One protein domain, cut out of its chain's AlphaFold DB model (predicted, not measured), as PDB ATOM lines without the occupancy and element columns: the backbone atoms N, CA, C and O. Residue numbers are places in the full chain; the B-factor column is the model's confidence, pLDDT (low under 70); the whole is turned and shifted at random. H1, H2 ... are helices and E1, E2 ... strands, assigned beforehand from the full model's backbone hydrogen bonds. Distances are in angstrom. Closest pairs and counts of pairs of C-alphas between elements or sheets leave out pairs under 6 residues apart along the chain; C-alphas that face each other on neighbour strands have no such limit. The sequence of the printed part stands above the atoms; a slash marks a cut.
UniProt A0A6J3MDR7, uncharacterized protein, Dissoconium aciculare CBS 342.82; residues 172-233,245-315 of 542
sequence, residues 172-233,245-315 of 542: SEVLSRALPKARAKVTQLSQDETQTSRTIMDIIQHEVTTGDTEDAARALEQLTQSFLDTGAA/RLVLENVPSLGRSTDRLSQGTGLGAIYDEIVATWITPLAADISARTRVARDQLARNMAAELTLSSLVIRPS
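This is residues 172 to 233 and 245 to 315 of the 542 residues of an uncharacterized protein of Dissoconium aciculare CBS 342.82 (UniProt A0A6J3MDR7). The model is an elongated, mostly helical body in which three long helices, H1, H3 and H5, run nearly the same way, with H1 beside H3 and H5 offset along the long axis. At one end H4 and H5 form a helical hairpin whose tip, residues 283 to 290, sticks out; towards the other end E4 continues from H5 and pairs with E3 in a small ribbon next to H3. The 133 printed residues include five named helices and four named strands, in the order E1 H1 H2 E2 H3 E3 H4 H5 E4, with one parallel pair, E1 and E2, and one antiparallel pair, E3 and E4. The whole is compact, with a radius of gyration of the C-alphas of 16.2 A, and spans 55 by 32 by 26 A.

E3, residues 246 to 250, and E4, residues 310 to 314, are antiparallel neighbours; N 247 and O 313 are 2.7 A apart, within hydrogen-bond range. H3, residues 213 to 232, comes closest to E3 at the C-alphas of Phe 227 and Val 247, 5.8 A apart. H3, H4, residues 267 to 279, and H5, residues 288 to 309, form an up and down bundle, each helix running against the one before it. H4 and H5 form a helical hairpin and touch at a steep tilt of 40 degrees, opposite ways, closest at the C-alphas of Tyr 271 and Ala 302, 5.2 A. H3 touches H4 with residues 213 to 217 alone, closest at the C-alphas of Ala 217 and Leu 267, 5.5 A. H1, residues 175 to 188, touches H3 at a shallow tilt of 19 degrees, the same way, closest at the C-alphas of Ser 176 and Ala 216, 5.7 A. H2, residues 201 to 204, touches H5, closest at the C-alphas of Met 201 and Leu 307, 5.1 A. E1, residues 172 to 174, and E2, residues 207 to 209, are parallel, with N 173 and O 207 3.1 A apart; with H1 and H2 between them they make a strand-helix-strand unit with a right-handed crossover. Every O i to N i+4 pair is within hydrogen-bond range in H4 and H5, against 8 of 10 in H1 and 13 of 16 in H3, while H2 is too short for such a pair.

E1 begins at C-alpha 172 (20.471, 16.823, -3.534). H5 measures 31.3 A, H3 29.0 A, H1 20.0 A and H4 16.7 A. E4 ends at C-alpha 314 (24.465, 3.718, 22.615).

The farthest C-alphas, Ala 233 and Asp 285, are 56.1 A apart. Residues 234 to 244 are not printed, and the C-alphas of 233 and 245 are 12.5 A apart across the cut. The links H1 to H2 and E3 to H4 are long. The mean pLDDT of the printed part is 77.0; 32 residues are under 70, among them 190 to 197 and 251 to 265.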
ATOM      1  N   SER A 172      19.456  16.456  -4.538       68.19
ATOM      2  CA  SER A 172      20.471  16.823  -3.534       68.19
ATOM      3  C   SER A 172      19.949  17.896  -2.598       68.19
ATOM      4  O   SER A 172      19.387  18.911  -3.018       68.19
ATOM      5  N   GLU A 173      20.163  17.658  -1.311       80.44
ATOM      6  CA  GLU A 173      19.847  18.594  -0.250       80.44
ATOM      7  C   GLU A 173      21.123  19.286   0.249       80.44
ATOM      8  O   GLU A 173      22.182  18.672   0.398       80.44
ATOM      9  N   VAL A 174      21.008  20.585   0.534       83.69
ATOM     10  CA  VAL A 174      22.098  21.350   1.144       83.69
ATOM     11  C   VAL A 174      22.334  20.827   2.559       83.69
ATOM     12  O   VAL A 174      21.392  20.735   3.350       83.69
ATOM     13  N   LEU A 175      23.593  20.546   2.901       83.50
ATOM     14  CA  LEU A 175      23.988  19.936   4.176       83.50
ATOM     15  C   LEU A 175      23.360  20.621   5.404       83.50
ATOM     16  O   LEU A 175      22.825  19.951   6.286       83.50
ATOM     17  N   SER A 176      23.336  21.954   5.437       81.19
ATOM     18  CA  SER A 176      22.758  22.725   6.547       81.19
ATOM     19  C   SER A 176      21.262  22.468   6.781       81.19
ATOM     20  O   SER A 176      20.788  22.608   7.905       81.19
ATOM     21  N   ARG A 177      20.510  22.055   5.751       82.00
ATOM     22  CA  ARG A 177      19.087  21.676   5.853       82.00
ATOM     23  C   ARG A 177      18.893  20.196   6.182       82.00
ATOM     24  O   ARG A 177      17.944  19.849   6.887       82.00
ATOM     25  N   ALA A 178      19.816  19.346   5.737       84.19
ATOM     26  CA  ALA A 178      19.793  17.916   6.017       84.19
ATOM     27  C   ALA A 178      20.126  17.595   7.490       84.19
ATOM     28  O   ALA A 178      19.504  16.710   8.081       84.19
ATOM     29  N   LEU A 179      21.055  18.332   8.116       85.62
ATOM     30  CA  LEU A 179      21.510  18.066   9.492       85.62
ATOM     31  C   LEU A 179      20.394  18.162  10.557       85.62
ATOM     32  O   LEU A 179      20.286  17.242  11.372       85.62
ATOM     33  N   PRO A 180      19.508  19.181  10.566       84.56
ATOM     34  CA  PRO A 180      18.373  19.221  11.493       84.56
ATOM     35  C   PRO A 180      17.405  18.040  11.332       84.56
ATOM     36  O   PRO A 180      16.910  17.505  12.325       84.56
ATOM     37  N   LYS A 181      17.159  17.591  10.093       83.69
ATOM     38  CA  LYS A 181      16.318  16.413   9.820       83.69
ATOM     39  C   LYS A 181      16.979  15.136  10.325       83.69
ATOM     40  O   LYS A 181      16.309  14.298  10.925       83.69
ATOM     41  N   ALA A 182      18.289  15.003  10.112       83.12
ATOM     42  CA  ALA A 182      19.063  13.895  10.651       83.12
ATOM     43  C   ALA A 182      18.978  13.876  12.180       83.12
ATOM     44  O   ALA A 182      18.654  12.839  12.746       83.12
ATOM     45  N   ARG A 183      19.135  15.027  12.847       83.69
ATOM     46  CA  ARG A 183      18.966  15.149  14.302       83.69
ATOM     47  C   ARG A 183      17.597  14.651  14.769       83.69
ATOM     48  O   ARG A 183      17.548  13.833  15.680       83.69
ATOM     49  N   ALA A 184      16.512  15.098  14.132       82.12
ATOM     50  CA  ALA A 184      15.155  14.669  14.481       82.12
ATOM     51  C   ALA A 184      14.968  13.150  14.325       82.12
ATOM     52  O   ALA A 184      14.418  12.498  15.212       82.12
ATOM     53  N   LYS A 185      15.491  12.571  13.236       81.62
ATOM     54  CA  LYS A 185      15.472  11.119  13.020       81.62
ATOM     55  C   LYS A 185      16.285  10.379  14.085       81.62
ATOM     56  O   LYS A 185      15.800   9.391  14.613       81.62
ATOM     57  N   VAL A 186      17.473  10.866  14.453       77.94
ATOM     58  CA  VAL A 186      18.302  10.241  15.500       77.94
ATOM     59  C   VAL A 186      17.605  10.264  16.858       77.94
ATOM     60  O   VAL A 186      17.656   9.271  17.571       77.94
ATOM     61  N   THR A 187      16.912  11.351  17.207       76.25
ATOM     62  CA  THR A 187      16.149  11.424  18.465       76.25
ATOM     63  C   THR A 187      14.918  10.517  18.495       76.25
ATOM     64  O   THR A 187      14.426  10.219  19.575       76.25
ATOM     65  N   GLN A 188      14.412  10.098  17.332       74.06
ATOM     66  CA  GLN A 188      13.273   9.183  17.211       74.06
ATOM     67  C   GLN A 188      13.690   7.707  17.143       74.06
ATOM     68  O   GLN A 188      12.832   6.840  17.276       74.06
ATOM     69  N   LEU A 189      14.977   7.408  16.925       72.19
ATOM     70  CA  LEU A 189      15.465   6.030  16.869       72.19
ATOM     71  C   LEU A 189      15.403   5.393  18.261       72.19
ATOM     72  O   LEU A 189      16.061   5.852  19.196       72.19
ATOM     73  N   SER A 190      14.646   4.301  18.373       62.28
ATOM     74  CA  SER A 190      14.676   3.435  19.551       62.28
ATOM     75  C   SER A 190      16.017   2.704  19.634       62.28
ATOM     76  O   SER A 190      16.601   2.342  18.609       62.28
ATOM     77  N   GLN A 191      16.514   2.446  20.846       61.53
ATOM     78  CA  GLN A 191      17.766   1.710  21.045       61.53
ATOM     79  C   GLN A 191      17.759   0.327  20.392       61.53
ATOM     80  O   GLN A 191      18.769  -0.079  19.817       61.53
ATOM     81  N   ASP A 192      16.617  -0.361  20.424       56.06
ATOM     82  CA  ASP A 192      16.459  -1.689  19.825       56.06
ATOM     83  C   ASP A 192      16.541  -1.656  18.289       56.06
ATOM     84  O   ASP A 192      16.918  -2.645  17.659       56.06
ATOM     85  N   GLU A 193      16.253  -0.504  17.676       55.53
ATOM     86  CA  GLU A 193      16.389  -0.278  16.233       55.53
ATOM     87  C   GLU A 193      17.783   0.213  15.832       55.53
ATOM     88  O   GLU A 193      18.094   0.288  14.636       55.53
ATOM     89  N   THR A 194      18.655   0.524  16.801       56.97
ATOM     90  CA  THR A 194      20.046   0.855  16.497       56.97
ATOM     91  C   THR A 194      20.795  -0.411  16.100       56.97
ATOM     92  O   THR A 194      21.428  -1.112  16.889       56.97
ATOM     93  N   GLN A 195      20.722  -0.722  14.809       55.50
ATOM     94  CA  GLN A 195      21.751  -1.512  14.158       55.50
ATOM     95  C   GLN A 195      23.090  -0.853  14.502       55.50
ATOM     96  O   GLN A 195      23.314   0.326  14.208       55.50
ATOM     97  N   THR A 196      23.946  -1.592  15.203       57.84
ATOM     98  CA  THR A 196      25.317  -1.179  15.495       57.84
ATOM     99  C   THR A 196      25.963  -0.700  14.204       57.84
ATOM    100  O   THR A 196      26.022  -1.477  13.262       57.84
ATOM    101  N   SER A 197      26.436   0.553  14.194       63.84
ATOM    102  CA  SER A 197      27.140   1.229  13.091       63.84
ATOM    103  C   SER A 197      26.322   1.997  12.042       63.84
ATOM    104  O   SER A 197      26.812   2.173  10.928       63.84
ATOM    105  N   ARG A 198      25.129   2.518  12.359       75.19
ATOM    106  CA  ARG A 198      24.472   3.478  11.453       75.19
ATOM    107  C   ARG A 198      25.197   4.830  11.465       75.19
ATOM    108  O   ARG A 198      25.417   5.406  12.535       75.19
ATOM    109  N   THR A 199      25.566   5.333  10.290       84.00
ATOM    110  CA  THR A 199      26.196   6.653  10.128       84.00
ATOM    111  C   THR A 199      25.149   7.756   9.954       84.00
ATOM    112  O   THR A 199      23.988   7.476   9.640       84.00
ATOM    113  N   ILE A 200      25.530   9.029  10.117       84.06
ATOM    114  CA  ILE A 200      24.630  10.148   9.769       84.06
ATOM    115  C   ILE A 200      24.270  10.098   8.278       84.06
ATOM    116  O   ILE A 200      23.124  10.366   7.911       84.06
ATOM    117  N   MET A 201      25.219   9.707   7.422       84.19
ATOM    118  CA  MET A 201      24.981   9.568   5.983       84.19
ATOM    119  C   MET A 201      23.838   8.578   5.686       84.19
ATOM    120  O   MET A 201      22.933   8.888   4.910       84.19
ATOM    121  N   ASP A 202      23.785   7.448   6.402       83.38
ATOM    122  CA  ASP A 202      22.724   6.430   6.268       83.38
ATOM    123  C   ASP A 202      21.333   6.906   6.728       83.38
ATOM    124  O   ASP A 202      20.311   6.252   6.483       83.38
ATOM    125  N   ILE A 203      21.271   8.010   7.472       82.44
ATOM    126  CA  ILE A 203      20.022   8.633   7.933       82.44
ATOM    127  C   ILE A 203      19.541   9.689   6.943       82.44
ATOM    128  O   ILE A 203      18.327   9.851   6.750       82.44
ATOM    129  N   ILE A 204      20.484  10.398   6.323       82.12
ATOM    130  CA  ILE A 204      20.196  11.414   5.317       82.12
ATOM    131  C   ILE A 204      19.700  10.749   4.027       82.12
ATOM    132  O   ILE A 204      18.736  11.254   3.467       82.12
ATOM    133  N   GLN A 205      20.252   9.596   3.616       74.81
ATOM    134  CA  GLN A 205      19.802   8.782   2.459       74.81
ATOM    135  C   GLN A 205      19.727   9.521   1.102       74.81
ATOM    136  O   GLN A 205      19.266   8.951   0.115       74.81
ATOM    137  N   HIS A 206      20.201  10.765   1.039       74.56
ATOM    138  CA  HIS A 206      20.190  11.637  -0.132       74.56
ATOM    139  C   HIS A 206      21.602  12.146  -0.417       74.56
ATOM    140  O   HIS A 206      22.447  12.189   0.481       74.56
ATOM    141  N   GLU A 207      21.850  12.549  -1.663       77.62
ATOM    142  CA  GLU A 207      23.112  13.173  -2.052       77.62
ATOM    143  C   GLU A 207      23.227  14.540  -1.369       77.62
ATOM    144  O   GLU A 207      22.294  15.349  -1.396       77.62
ATOM    145  N   VAL A 208      24.358  14.807  -0.725       81.31
ATOM    146  CA  VAL A 208      24.553  16.020   0.071       81.31
ATOM    147  C   VAL A 208      25.427  16.994  -0.695       81.31
ATOM    148  O   VAL A 208      26.527  16.659  -1.125       81.31
ATOM    149  N   THR A 209      24.964  18.234  -0.797       84.56
ATOM    150  CA  THR A 209      25.750  19.329  -1.366       84.56
ATOM    151  C   THR A 209      26.146  20.326  -0.295       84.56
ATOM    152  O   THR A 209      25.363  20.713   0.578       84.56
ATOM    153  N   THR A 210      27.395  20.762  -0.360       82.44
ATOM    154  CA  THR A 210      27.933  21.808   0.510       82.44
ATOM    155  C   THR A 210      27.957  23.136  -0.221       82.44
ATOM    156  O   THR A 210      28.596  23.254  -1.266       82.44
ATOM    157  N   GLY A 211      27.279  24.136   0.341       78.94
ATOM    158  CA  GLY A 211      27.448  25.530  -0.065       78.94
ATOM    159  C   GLY A 211      28.678  26.126   0.618       78.94
ATOM    160  O   GLY A 211      29.812  25.936   0.175       78.94
ATOM    161  N   ASP A 212      28.443  26.815   1.732       83.69
ATOM    162  CA  ASP A 212      29.511  27.328   2.586       83.69
ATOM    163  C   ASP A 212      30.039  26.224   3.521       83.69
ATOM    164  O   ASP A 212      29.284  25.603   4.275       83.69
ATOM    165  N   THR A 213      31.341  25.955   3.432       84.38
ATOM    166  CA  THR A 213      32.042  24.951   4.235       84.38
ATOM    167  C   THR A 213      32.116  25.337   5.705       84.38
ATOM    168  O   THR A 213      32.034  24.452   6.555       84.38
ATOM    169  N   GLU A 214      32.239  26.627   6.029       86.31
ATOM    170  CA  GLU A 214      32.306  27.078   7.421       86.31
ATOM    171  C   GLU A 214      30.958  26.917   8.116       86.31
ATOM    172  O   GLU A 214      30.886  26.383   9.223       86.31
ATOM    173  N   ASP A 215      29.876  27.320   7.453       85.94
ATOM    174  CA  ASP A 215      28.528  27.179   8.006       85.94
ATOM    175  C   ASP A 215      28.135  25.709   8.153       85.94
ATOM    176  O   ASP A 215      27.542  25.315   9.159       85.94
ATOM    177  N   ALA A 216      28.512  24.874   7.181       85.81
ATOM    178  CA  ALA A 216      28.346  23.431   7.273       85.81
ATOM    179  C   ALA A 216      29.138  22.828   8.446       85.81
ATOM    180  O   ALA A 216      28.609  21.977   9.164       85.81
ATOM    181  N   ALA A 217      30.375  23.282   8.671       86.88
ATOM    182  CA  ALA A 217      31.203  22.825   9.782       86.88
ATOM    183  C   ALA A 217      30.594  23.223  11.133       86.88
ATOM    184  O   ALA A 217      30.440  22.365  12.001       86.88
ATOM    185  N   ARG A 218      30.150  24.481  11.282       87.62
ATOM    186  CA  ARG A 218      29.455  24.970  12.487       87.62
ATOM    187  C   ARG A 218      28.174  24.184  12.760       87.62
ATOM    188  O   ARG A 218      27.918  23.807  13.898       87.62
ATOM    189  N   ALA A 219      27.369  23.911  11.733       85.50
ATOM    190  CA  ALA A 219      26.132  23.142  11.881       85.50
ATOM    191  C   ALA A 219      26.396  21.694  12.329       85.50
ATOM    192  O   ALA A 219      25.645  21.141  13.135       85.50
ATOM    193  N   LEU A 220      27.470  21.082  11.829       84.31
ATOM    194  CA  LEU A 220      27.883  19.733  12.209       84.31
ATOM    195  C   LEU A 220      28.437  19.698  13.641       84.31
ATOM    196  O   LEU A 220      28.093  18.793  14.398       84.31
ATOM    197  N   GLU A 221      29.202  20.712  14.044       85.69
ATOM    198  CA  GLU A 221      29.698  20.869  15.414       85.69
ATOM    199  C   GLU A 221      28.549  21.071  16.415       85.69
ATOM    200  O   GLU A 221      28.476  20.377  17.431       85.69
ATOM    201  N   GLN A 222      27.574  21.926  16.086       85.44
ATOM    202  CA  GLN A 222      26.347  22.103  16.869       85.44
ATOM    203  C   GLN A 222      25.555  20.801  17.004       85.44
ATOM    204  O   GLN A 222      25.025  20.505  18.080       85.44
ATOM    205  N   LEU A 223      25.477  20.010  15.928       83.38
ATOM    206  CA  LEU A 223      24.861  18.691  15.981       83.38
ATOM    207  C   LEU A 223      25.612  17.825  16.988       83.38
ATOM    208  O   LEU A 223      24.982  17.365  17.934       83.38
ATOM    209  N   THR A 224      26.931  17.663  16.861       82.31
ATOM    210  CA  THR A 224      27.722  16.841  17.793       82.31
ATOM    211  C   THR A 224      27.608  17.307  19.245       82.31
ATOM    212  O   THR A 224      27.365  16.482  20.125       82.31
ATOM    213  N   GLN A 225      27.658  18.619  19.499       81.75
ATOM    214  CA  GLN A 225      27.542  19.189  20.841       81.75
ATOM    215  C   GLN A 225      26.164  18.928  21.458       81.75
ATOM    216  O   GLN A 225      26.063  18.592  22.635       81.75
ATOM    217  N   SER A 226      25.094  18.963  20.656       78.94
ATOM    218  CA  SER A 226      23.743  18.666  21.143       78.94
ATOM    219  C   SER A 226      23.577  17.230  21.661       78.94
ATOM    220  O   SER A 226      22.734  16.978  22.524       78.94
ATOM    221  N   PHE A 227      24.393  16.283  21.190       72.38
ATOM    222  CA  PHE A 227      24.421  14.917  21.723       72.38
ATOM    223  C   PHE A 227      25.324  14.775  22.956       72.38
ATOM    224  O   PHE A 227      25.105  13.860  23.746       72.38
ATOM    225  N   LEU A 228      26.274  15.695  23.163       69.50
ATOM    226  CA  LEU A 228      27.131  15.754  24.351       69.50
ATOM    227  C   LEU A 228      26.425  16.429  25.539       69.50
ATOM    228  O   LEU A 228      26.334  15.833  26.612       69.50
ATOM    229  N   ASP A 229      25.855  17.623  25.349       61.78
ATOM    230  CA  ASP A 229      25.218  18.421  26.421       61.78
ATOM    231  C   ASP A 229      24.009  17.720  27.028       61.78
ATOM    232  O   ASP A 229      23.705  17.787  28.219       61.78
ATOM    233  N   THR A 230      23.317  16.985  26.179       57.44
ATOM    234  CA  THR A 230      22.117  16.262  26.543       57.44
ATOM    235  C   THR A 230      22.461  15.019  27.394       57.44
ATOM    236  O   THR A 230      21.606  14.490  28.098       57.44
ATOM    237  N   GLY A 231      23.742  14.627  27.450       50.75
ATOM    238  CA  GLY A 231      24.297  13.702  28.443       50.75
ATOM    239  C   GLY A 231      24.674  14.333  29.794       50.75
ATOM    240  O   GLY A 231      24.778  13.601  30.772       50.75
ATOM    241  N   ALA A 232      24.850  15.657  29.884       47.38
ATOM    242  CA  ALA A 232      25.273  16.349  31.111       47.38
ATOM    243  C   ALA A 232      24.110  16.973  31.908       47.38
ATOM    244  O   ALA A 232      24.211  17.140  33.121       47.38
ATOM    245  N   ALA A 233      22.997  17.309  31.248       45.72
ATOM    246  CA  ALA A 233      21.908  18.078  31.861       45.72
ATOM    247  C   ALA A 233      20.973  17.281  32.802       45.72
ATOM    248  O   ALA A 233      20.222  17.896  33.552       45.72
ATOM    249  N   ARG A 245      21.783   6.156  26.438       65.62
ATOM    250  CA  ARG A 245      21.483   7.310  25.572       65.62
ATOM    251  C   ARG A 245      22.288   7.249  24.279       65.62
ATOM    252  O   ARG A 245      23.451   6.911  24.350       65.62
ATOM    253  N   LEU A 246      21.771   7.604  23.104       70.75
ATOM    254  CA  LEU A 246      22.597   7.613  21.880       70.75
ATOM    255  C   LEU A 246      23.631   8.761  21.877       70.75
ATOM    256  O   LEU A 246      23.306   9.898  22.216       70.75
ATOM    257  N   VAL A 247      24.864   8.464  21.467       75.69
ATOM    258  CA  VAL A 247      26.005   9.382  21.319       75.69
ATOM    259  C   VAL A 247      26.530   9.281  19.891       75.69
ATOM    260  O   VAL A 247      26.543   8.198  19.301       75.69
ATOM    261  N   LEU A 248      26.979  10.409  19.341       77.19
ATOM    262  CA  LEU A 248      27.734  10.423  18.096       77.19
ATOM    263  C   LEU A 248      29.228  10.335  18.368       77.19
ATOM    264  O   LEU A 248      29.792  11.158  19.084       77.19
ATOM    265  N   GLU A 249      29.864   9.351  17.749       74.56
ATOM    266  CA  GLU A 249      31.301   9.139  17.815       74.56
ATOM    267  C   GLU A 249      31.889   9.265  16.412       74.56
ATOM    268  O   GLU A 249      31.348   8.721  15.446       74.56
ATOM    269  N   ASN A 250      33.008   9.978  16.297       73.56
ATOM    270  CA  ASN A 250      33.773   9.989  15.061       73.56
ATOM    271  C   ASN A 250      34.633   8.723  15.003       73.56
ATOM    272  O   ASN A 250      35.518   8.521  15.838       73.56
ATOM    273  N   VAL A 251      34.364   7.862  14.027       69.62
ATOM    274  CA  VAL A 251      35.178   6.685  13.759       69.62
ATOM    275  C   VAL A 251      36.223   7.060  12.711       69.62
ATOM    276  O   VAL A 251      35.858   7.395  11.582       69.62
ATOM    277  N   PRO A 252      37.526   6.976  13.038       61.72
ATOM    278  CA  PRO A 252      38.563   7.186  12.043       61.72
ATOM    279  C   PRO A 252      38.409   6.134  10.942       61.72
ATOM    280  O   PRO A 252      38.409   4.931  11.209       61.72
ATOM    281  N   SER A 253      38.257   6.588   9.700       54.62
ATOM    282  CA  SER A 253      38.113   5.722   8.533       54.62
ATOM    283  C   SER A 253      39.321   4.782   8.389       54.62
ATOM    284  O   SER A 253      40.481   5.189   8.505       54.62
ATOM    285  N   LEU A 254      39.042   3.491   8.180       43.25
ATOM    286  CA  LEU A 254      40.048   2.441   8.018       43.25
ATOM    287  C   LEU A 254      40.825   2.702   6.714       43.25
ATOM    288  O   LEU A 254      40.237   2.669   5.638       43.25
ATOM    289  N   GLY A 255      42.127   2.987   6.809       44.75
ATOM    290  CA  GLY A 255      42.972   3.291   5.643       44.75
ATOM    291  C   GLY A 255      43.674   4.653   5.658       44.75
ATOM    292  O   GLY A 255      44.230   5.047   4.636       44.75
ATOM    293  N   ARG A 256      43.694   5.371   6.792       49.44
ATOM    294  CA  ARG A 256      44.473   6.614   6.979       49.44
ATOM    295  C   ARG A 256      45.988   6.342   7.023       49.44
ATOM    296  O   ARG A 256      46.633   6.524   8.046       49.44
ATOM    297  N   SER A 257      46.559   5.909   5.901       37.12
ATOM    298  CA  SER A 257      47.995   5.997   5.613       37.12
ATOM    299  C   SER A 257      48.274   7.259   4.801       37.12
ATOM    300  O   SER A 257      48.741   7.197   3.670       37.12
ATOM    301  N   THR A 258      47.996   8.420   5.383       41.84
ATOM    302  CA  THR A 258      48.764   9.626   5.084       41.84
ATOM    303  C   THR A 258      49.072  10.274   6.422       41.84
ATOM    304  O   THR A 258      48.184  10.571   7.216       41.84
ATOM    305  N   ASP A 259      50.359  10.459   6.677       44.75
ATOM    306  CA  ASP A 259      50.997  10.956   7.904       44.75
ATOM    307  C   ASP A 259      50.571  12.397   8.302       44.75
ATOM    308  O   ASP A 259      51.211  13.065   9.108       44.75
ATOM    309  N   ARG A 260      49.500  12.925   7.687       47.34
ATOM    310  CA  ARG A 260      49.015  14.310   7.789       47.34
ATOM    311  C   ARG A 260      47.521  14.450   8.118       47.34
ATOM    312  O   ARG A 260      47.153  15.480   8.673       47.34
ATOM    313  N   LEU A 261      46.702  13.406   7.928       49.06
ATOM    314  CA  LEU A 261      45.264  13.400   8.272       49.06
ATOM    315  C   LEU A 261      44.985  13.437   9.787       49.06
ATOM    316  O   LEU A 261      43.830  13.490  10.206       49.06
ATOM    317  N   SER A 262      46.010  13.353  10.631       46.97
ATOM    318  CA  SER A 262      45.875  13.142  12.077       46.97
ATOM    319  C   SER A 262      45.497  14.396  12.878       46.97
ATOM    320  O   SER A 262      45.270  14.281  14.079       46.97
ATOM    321  N   GLN A 263      45.435  15.584  12.258       45.41
ATOM    322  CA  GLN A 263      45.289  16.861  12.983       45.41
ATOM    323  C   GLN A 263      43.874  17.465  13.000       45.41
ATOM    324  O   GLN A 263      43.672  18.524  13.585       45.41
ATOM    325  N   GLY A 264      42.858  16.782  12.473       54.00
ATOM    326  CA  GLY A 264      41.474  17.216  12.661       54.00
ATOM    327  C   GLY A 264      40.464  16.224  12.102       54.00
ATOM    328  O   GLY A 264      40.600  15.739  10.984       54.00
ATOM    329  N   THR A 265      39.438  15.898  12.885       66.25
ATOM    330  CA  THR A 265      38.295  15.073  12.449       66.25
ATOM    331  C   THR A 265      37.120  15.911  11.934       66.25
ATOM    332  O   THR A 265      36.073  15.363  11.600       66.25
ATOM    333  N   GLY A 266      37.266  17.240  11.906       77.69
ATOM    334  CA  GLY A 266      36.231  18.176  11.470       77.69
ATOM    335  C   GLY A 266      36.195  18.379   9.954       77.69
ATOM    336  O   GLY A 266      37.192  18.186   9.262       77.69
ATOM    337  N   LEU A 267      35.043  18.830   9.450       87.00
ATOM    338  CA  LEU A 267      34.799  19.097   8.027       87.00
ATOM    339  C   LEU A 267      35.838  20.029   7.401       87.00
ATOM    340  O   LEU A 267      36.353  19.719   6.330       87.00
ATOM    341  N   GLY A 268      36.163  21.131   8.084       87.06
ATOM    342  CA  GLY A 268      37.149  22.103   7.603       87.06
ATOM    343  C   GLY A 268      38.531  21.480   7.411       87.06
ATOM    344  O   GLY A 268      39.115  21.619   6.346       87.06
ATOM    345  N   ALA A 269      38.997  20.685   8.381       85.75
ATOM    346  CA  ALA A 269      40.304  20.033   8.301       85.75
ATOM    347  C   ALA A 269      40.396  19.040   7.127       85.75
ATOM    348  O   ALA A 269      41.396  19.020   6.412       85.75
ATOM    349  N   ILE A 270      39.341  18.246   6.898       87.44
ATOM    350  CA  ILE A 270      39.288  17.313   5.761       87.44
ATOM    351  C   ILE A 270      39.258  18.079   4.436       87.44
ATOM    352  O   ILE A 270      39.953  17.707   3.492       87.44
ATOM    353  N   TYR A 271      38.469  19.151   4.360       90.44
ATOM    354  CA  TYR A 271      38.402  19.996   3.173       90.44
ATOM    355  C   TYR A 271      39.761  20.626   2.850       90.44
ATOM    356  O   TYR A 271      40.260  20.431   1.741       90.44
ATOM    357  N   ASP A 272      40.390  21.300   3.815       89.75
ATOM    358  CA  ASP A 272      41.681  21.969   3.638       89.75
ATOM    359  C   ASP A 272      42.759  20.994   3.160       89.75
ATOM    360  O   ASP A 272      43.579  21.326   2.299       89.75
ATOM    361  N   GLU A 273      42.726  19.754   3.647       87.62
ATOM    362  CA  GLU A 273      43.643  18.715   3.198       87.62
ATOM    363  C   GLU A 273      43.379  18.252   1.761       87.62
ATOM    364  O   GLU A 273      44.327  18.089   0.980       87.62
ATOM    365  N   ILE A 274      42.113  18.058   1.376       88.81
ATOM    366  CA  ILE A 274      41.761  17.717  -0.008       88.81
ATOM    367  C   ILE A 274      42.210  18.847  -0.939       88.81
ATOM    368  O   ILE A 274      42.826  18.575  -1.973       88.81
ATOM    369  N   VAL A 275      41.980  20.110  -0.565       90.38
ATOM    370  CA  VAL A 275      42.445  21.268  -1.340       90.38
ATOM    371  C   VAL A 275      43.970  21.257  -1.455       90.38
ATOM    372  O   VAL A 275      44.494  21.302  -2.571       90.38
ATOM    373  N   ALA A 276      44.688  21.119  -0.337       89.25
ATOM    374  CA  ALA A 276      46.149  21.109  -0.302       89.25
ATOM    375  C   ALA A 276      46.764  19.984  -1.149       89.25
ATOM    376  O   ALA A 276      47.797  20.189  -1.786       89.25
ATOM    377  N   THR A 277      46.122  18.817  -1.187       89.44
ATOM    378  CA  THR A 277      46.650  17.621  -1.854       89.44
ATOM    379  C   THR A 277      46.235  17.529  -3.326       89.44
ATOM    380  O   THR A 277      47.023  17.074  -4.152       89.44
ATOM    381  N   TRP A 278      45.024  17.969  -3.688       87.38
ATOM    382  CA  TRP A 278      44.436  17.714  -5.015       87.38
ATOM    383  C   TRP A 278      44.201  18.969  -5.859       87.38
ATOM    384  O   TRP A 278      44.114  18.869  -7.088       87.38
ATOM    385  N   ILE A 279      44.088  20.146  -5.235       88.62
ATOM    386  CA  ILE A 279      43.770  21.405  -5.924       88.62
ATOM    387  C   ILE A 279      44.985  22.330  -5.989       88.62
ATOM    388  O   ILE A 279      45.303  22.849  -7.061       88.62
ATOM    389  N   THR A 280      45.704  22.507  -4.883       89.50
ATOM    390  CA  THR A 280      46.903  23.351  -4.812       89.50
ATOM    391  C   THR A 280      48.017  22.939  -5.786       89.50
ATOM    392  O   THR A 280      48.550  23.830  -6.448       89.50
ATOM    393  N   PRO A 281      48.354  21.643  -5.983       90.94
ATOM    394  CA  PRO A 281      49.423  21.256  -6.911       90.94
ATOM    395  C   PRO A 281      49.018  21.322  -8.393       90.94
ATOM    396  O   PRO A 281      49.793  20.927  -9.264       90.94
ATOM    397  N   LEU A 282      47.812  21.803  -8.719       87.31
ATOM    398  CA  LEU A 282      47.379  21.944 -10.105       87.31
ATOM    399  C   LEU A 282      48.198  23.010 -10.833       87.31
ATOM    400  O   LEU A 282      48.327  24.143 -10.366       87.31
ATOM    401  N   ALA A 283      48.671  22.669 -12.031       87.56
ATOM    402  CA  ALA A 283      49.413  23.576 -12.894       87.56
ATOM    403  C   ALA A 283      48.553  24.765 -13.372       87.56
ATOM    404  O   ALA A 283      47.332  24.664 -13.543       87.56
ATOM    405  N   ALA A 284      49.181  25.934 -13.524       85.56
ATOM    406  CA  ALA A 284      48.511  27.210 -13.815       85.56
ATOM    407  C   ALA A 284      47.826  27.266 -15.197       85.56
ATOM    408  O   ALA A 284      47.019  28.155 -15.449       85.56
ATOM    409  N   ASP A 285      48.117  26.305 -16.073       89.56
ATOM    410  CA  ASP A 285      47.492  26.107 -17.383       89.56
ATOM    411  C   ASP A 285      46.046  25.586 -17.295       89.56
ATOM    412  O   ASP A 285      45.263  25.727 -18.238       89.56
ATOM    413  N   ILE A 286      45.657  25.011 -16.153       88.38
ATOM    414  CA  ILE A 286      44.296  24.535 -15.917       88.38
ATOM    415  C   ILE A 286      43.351  25.723 -15.727       88.38
ATOM    416  O   ILE A 286      43.543  26.566 -14.848       88.38
ATOM    417  N   SER A 287      42.274  25.737 -16.519       91.38
ATOM    418  CA  SER A 287      41.284  26.813 -16.502       91.38
ATOM    419  C   SER A 287      40.696  27.056 -15.106       91.38
ATOM    420  O   SER A 287      40.391  26.112 -14.368       91.38
ATOM    421  N   ALA A 288      40.453  28.327 -14.773       84.81
ATOM    422  CA  ALA A 288      39.832  28.721 -13.508       84.81
ATOM    423  C   ALA A 288      38.490  28.006 -13.271       84.81
ATOM    424  O   ALA A 288      38.202  27.564 -12.163       84.81
ATOM    425  N   ARG A 289      37.703  27.783 -14.333       85.94
ATOM    426  CA  ARG A 289      36.434  27.046 -14.256       85.94
ATOM    427  C   ARG A 289      36.617  25.600 -13.792       85.94
ATOM    428  O   ARG A 289      35.816  25.103 -13.010       85.94
ATOM    429  N   THR A 290      37.663  24.923 -14.265       85.75
ATOM    430  CA  THR A 290      37.985  23.557 -13.830       85.75
ATOM    431  C   THR A 290      38.437  23.532 -12.374       85.75
ATOM    432  O   THR A 290      38.088  22.598 -11.660       85.75
ATOM    433  N   ARG A 291      39.171  24.555 -11.920       88.50
ATOM    434  CA  ARG A 291      39.577  24.687 -10.512       88.50
ATOM    435  C   ARG A 291      38.368  24.865  -9.597       88.50
ATOM    436  O   ARG A 291      38.260  24.127  -8.632       88.50
ATOM    437  N   VAL A 292      37.424  25.737  -9.960       88.56
ATOM    438  CA  VAL A 292      36.164  25.930  -9.211       88.56
ATOM    439  C   VAL A 292      35.323  24.650  -9.175       88.56
ATOM    440  O   VAL A 292      34.812  24.281  -8.126       88.56
ATOM    441  N   ALA A 293      35.211  23.923 -10.291       86.69
ATOM    442  CA  ALA A 293      34.474  22.656 -10.308       86.69
ATOM    443  C   ALA A 293      35.124  21.578  -9.415       86.69
ATOM    444  O   ALA A 293      34.425  20.798  -8.776       86.69
ATOM    445  N   ARG A 294      36.462  21.533  -9.359       89.12
ATOM    446  CA  ARG A 294      37.193  20.629  -8.456       89.12
ATOM    447  C   ARG A 294      37.077  21.048  -6.997       89.12
ATOM    448  O   ARG A 294      36.978  20.171  -6.152       89.12
ATOM    449  N   ASP A 295      37.057  22.349  -6.726       90.12
ATOM    450  CA  ASP A 295      36.791  22.896  -5.395       90.12
ATOM    451  C   ASP A 295      35.425  22.439  -4.886       90.12
ATOM    452  O   ASP A 295      35.336  21.826  -3.829       90.12
ATOM    453  N   GLN A 296      34.375  22.607  -5.695       88.56
ATOM    454  CA  GLN A 296      33.026  22.166  -5.332       88.56
ATOM    455  C   GLN A 296      32.963  20.662  -5.035       88.56
ATOM    456  O   GLN A 296      32.346  20.238  -4.058       88.56
ATOM    457  N   LEU A 297      33.638  19.851  -5.853       88.38
ATOM    458  CA  LEU A 297      33.729  18.411  -5.638       88.38
ATOM    459  C   LEU A 297      34.494  18.076  -4.349       88.38
ATOM    460  O   LEU A 297      34.066  17.197  -3.609       88.38
ATOM    461  N   ALA A 298      35.576  18.796  -4.041       89.69
ATOM    462  CA  ALA A 298      36.319  18.629  -2.795       89.69
ATOM    463  C   ALA A 298      35.461  18.940  -1.560       89.69
ATOM    464  O   ALA A 298      35.525  18.199  -0.579       89.69
ATOM    465  N   ARG A 299      34.615  19.979  -1.615       89.88
ATOM    466  CA  ARG A 299      33.670  20.301  -0.531       89.88
ATOM    467  C   ARG A 299      32.655  19.176  -0.315       89.88
ATOM    468  O   ARG A 299      32.474  18.732   0.819       89.88
ATOM    469  N   ASN A 300      32.057  18.669  -1.396       89.31
ATOM    470  CA  ASN A 300      31.088  17.571  -1.319       89.31
ATOM    471  C   ASN A 300      31.745  16.291  -0.772       89.31
ATOM    472  O   ASN A 300      31.207  15.669   0.140       89.31
ATOM    473  N   MET A 301      32.951  15.947  -1.242       87.25
ATOM    474  CA  MET A 301      33.712  14.805  -0.720       87.25
ATOM    475  C   MET A 301      34.031  14.958   0.771       87.25
ATOM    476  O   MET A 301      33.882  14.003   1.527       87.25
ATOM    477  N   ALA A 302      34.450  16.146   1.218       89.31
ATOM    478  CA  ALA A 302      34.711  16.398   2.634       89.31
ATOM    479  C   ALA A 302      33.443  16.199   3.484       89.31
ATOM    480  O   ALA A 302      33.498  15.578   4.548       89.31
ATOM    481  N   ALA A 303      32.287  16.665   3.004       88.25
ATOM    482  CA  ALA A 303      31.008  16.441   3.671       88.25
ATOM    483  C   ALA A 303      30.631  14.962   3.743       88.25
ATOM    484  O   ALA A 303      30.331  14.466   4.824       88.25
ATOM    485  N   GLU A 304      30.704  14.228   2.640       87.75
ATOM    486  CA  GLU A 304      30.405  12.795   2.644       87.75
ATOM    487  C   GLU A 304      31.349  12.012   3.568       87.75
ATOM    488  O   GLU A 304      30.907  11.152   4.334       87.75
ATOM    489  N   LEU A 305      32.642  12.345   3.568       86.75
ATOM    490  CA  LEU A 305      33.631  11.725   4.451       86.75
ATOM    491  C   LEU A 305      33.356  12.027   5.926       86.75
ATOM    492  O   LEU A 305      33.397  11.121   6.758       86.75
ATOM    493  N   THR A 306      33.029  13.273   6.274       87.62
ATOM    494  CA  THR A 306      32.657  13.591   7.661       87.62
ATOM    495  C   THR A 306      31.383  12.877   8.093       87.62
ATOM    496  O   THR A 306      31.369  12.260   9.155       87.62
ATOM    497  N   LEU A 307      30.330  12.888   7.277       86.81
ATOM    498  CA  LEU A 307      29.052  12.257   7.611       86.81
ATOM    499  C   LEU A 307      29.145  10.735   7.722       86.81
ATOM    500  O   LEU A 307      28.472  10.149   8.570       86.81
ATOM    501  N   SER A 308      29.977  10.102   6.894       85.44
ATOM    502  CA  SER A 308      30.256   8.663   6.971       85.44
ATOM    503  C   SER A 308      31.162   8.298   8.149       85.44
ATOM    504  O   SER A 308      31.048   7.200   8.687       85.44
ATOM    505  N   SER A 309      32.019   9.216   8.609       83.38
ATOM    506  CA  SER A 309      32.822   9.013   9.824       83.38
ATOM    507  C   SER A 309      32.011   9.137  11.118       83.38
ATOM    508  O   SER A 309      32.422   8.623  12.155       83.38
ATOM    509  N   LEU A 310      30.851   9.798  11.083       83.94
ATOM    510  CA  LEU A 310      30.013  10.024  12.258       83.94
ATOM    511  C   LEU A 310      29.043   8.860  12.466       83.94
ATOM    512  O   LEU A 310      28.054   8.718  11.745       83.94
ATOM    513  N   VAL A 311      29.318   8.052  13.488       83.19
ATOM    514  CA  VAL A 311      28.553   6.852  13.834       83.19
ATOM    515  C   VAL A 311      27.712   7.099  15.078       83.19
ATOM    516  O   VAL A 311      28.180   7.675  16.059       83.19
ATOM    517  N   ILE A 312      26.477   6.607  15.059       82.00
ATOM    518  CA  ILE A 312      25.574   6.648  16.209       82.00
ATOM    519  C   ILE A 312      25.762   5.378  17.035       82.00
ATOM    520  O   ILE A 312      25.700   4.264  16.508       82.00
ATOM    521  N   ARG A 313      25.999   5.540  18.337       75.06
ATOM    522  CA  ARG A 313      26.209   4.436  19.283       75.06
ATOM    523  C   ARG A 313      25.434   4.653  20.580       75.06
ATOM    524  O   ARG A 313      25.296   5.793  21.008       75.06
ATOM    525  N   PRO A 314      24.970   3.593  21.255       70.69
ATOM    526  CA  PRO A 314      24.465   3.718  22.615       70.69
ATOM    527  C   PRO A 314      25.601   4.092  23.579       70.69
ATOM    528  O   PRO A 314      26.684   3.502  23.562       70.69
ATOM    529  N   SER A 315      25.342   5.083  24.427       67.50
ATOM    530  CA  SER A 315      26.207   5.549  25.504       67.50
ATOM    531  C   SER A 315      26.400   4.411  26.484       67.50
ATOM    532  O   SER A 315      25.446   3.765  26.925       67.50
TER     533      SER A 315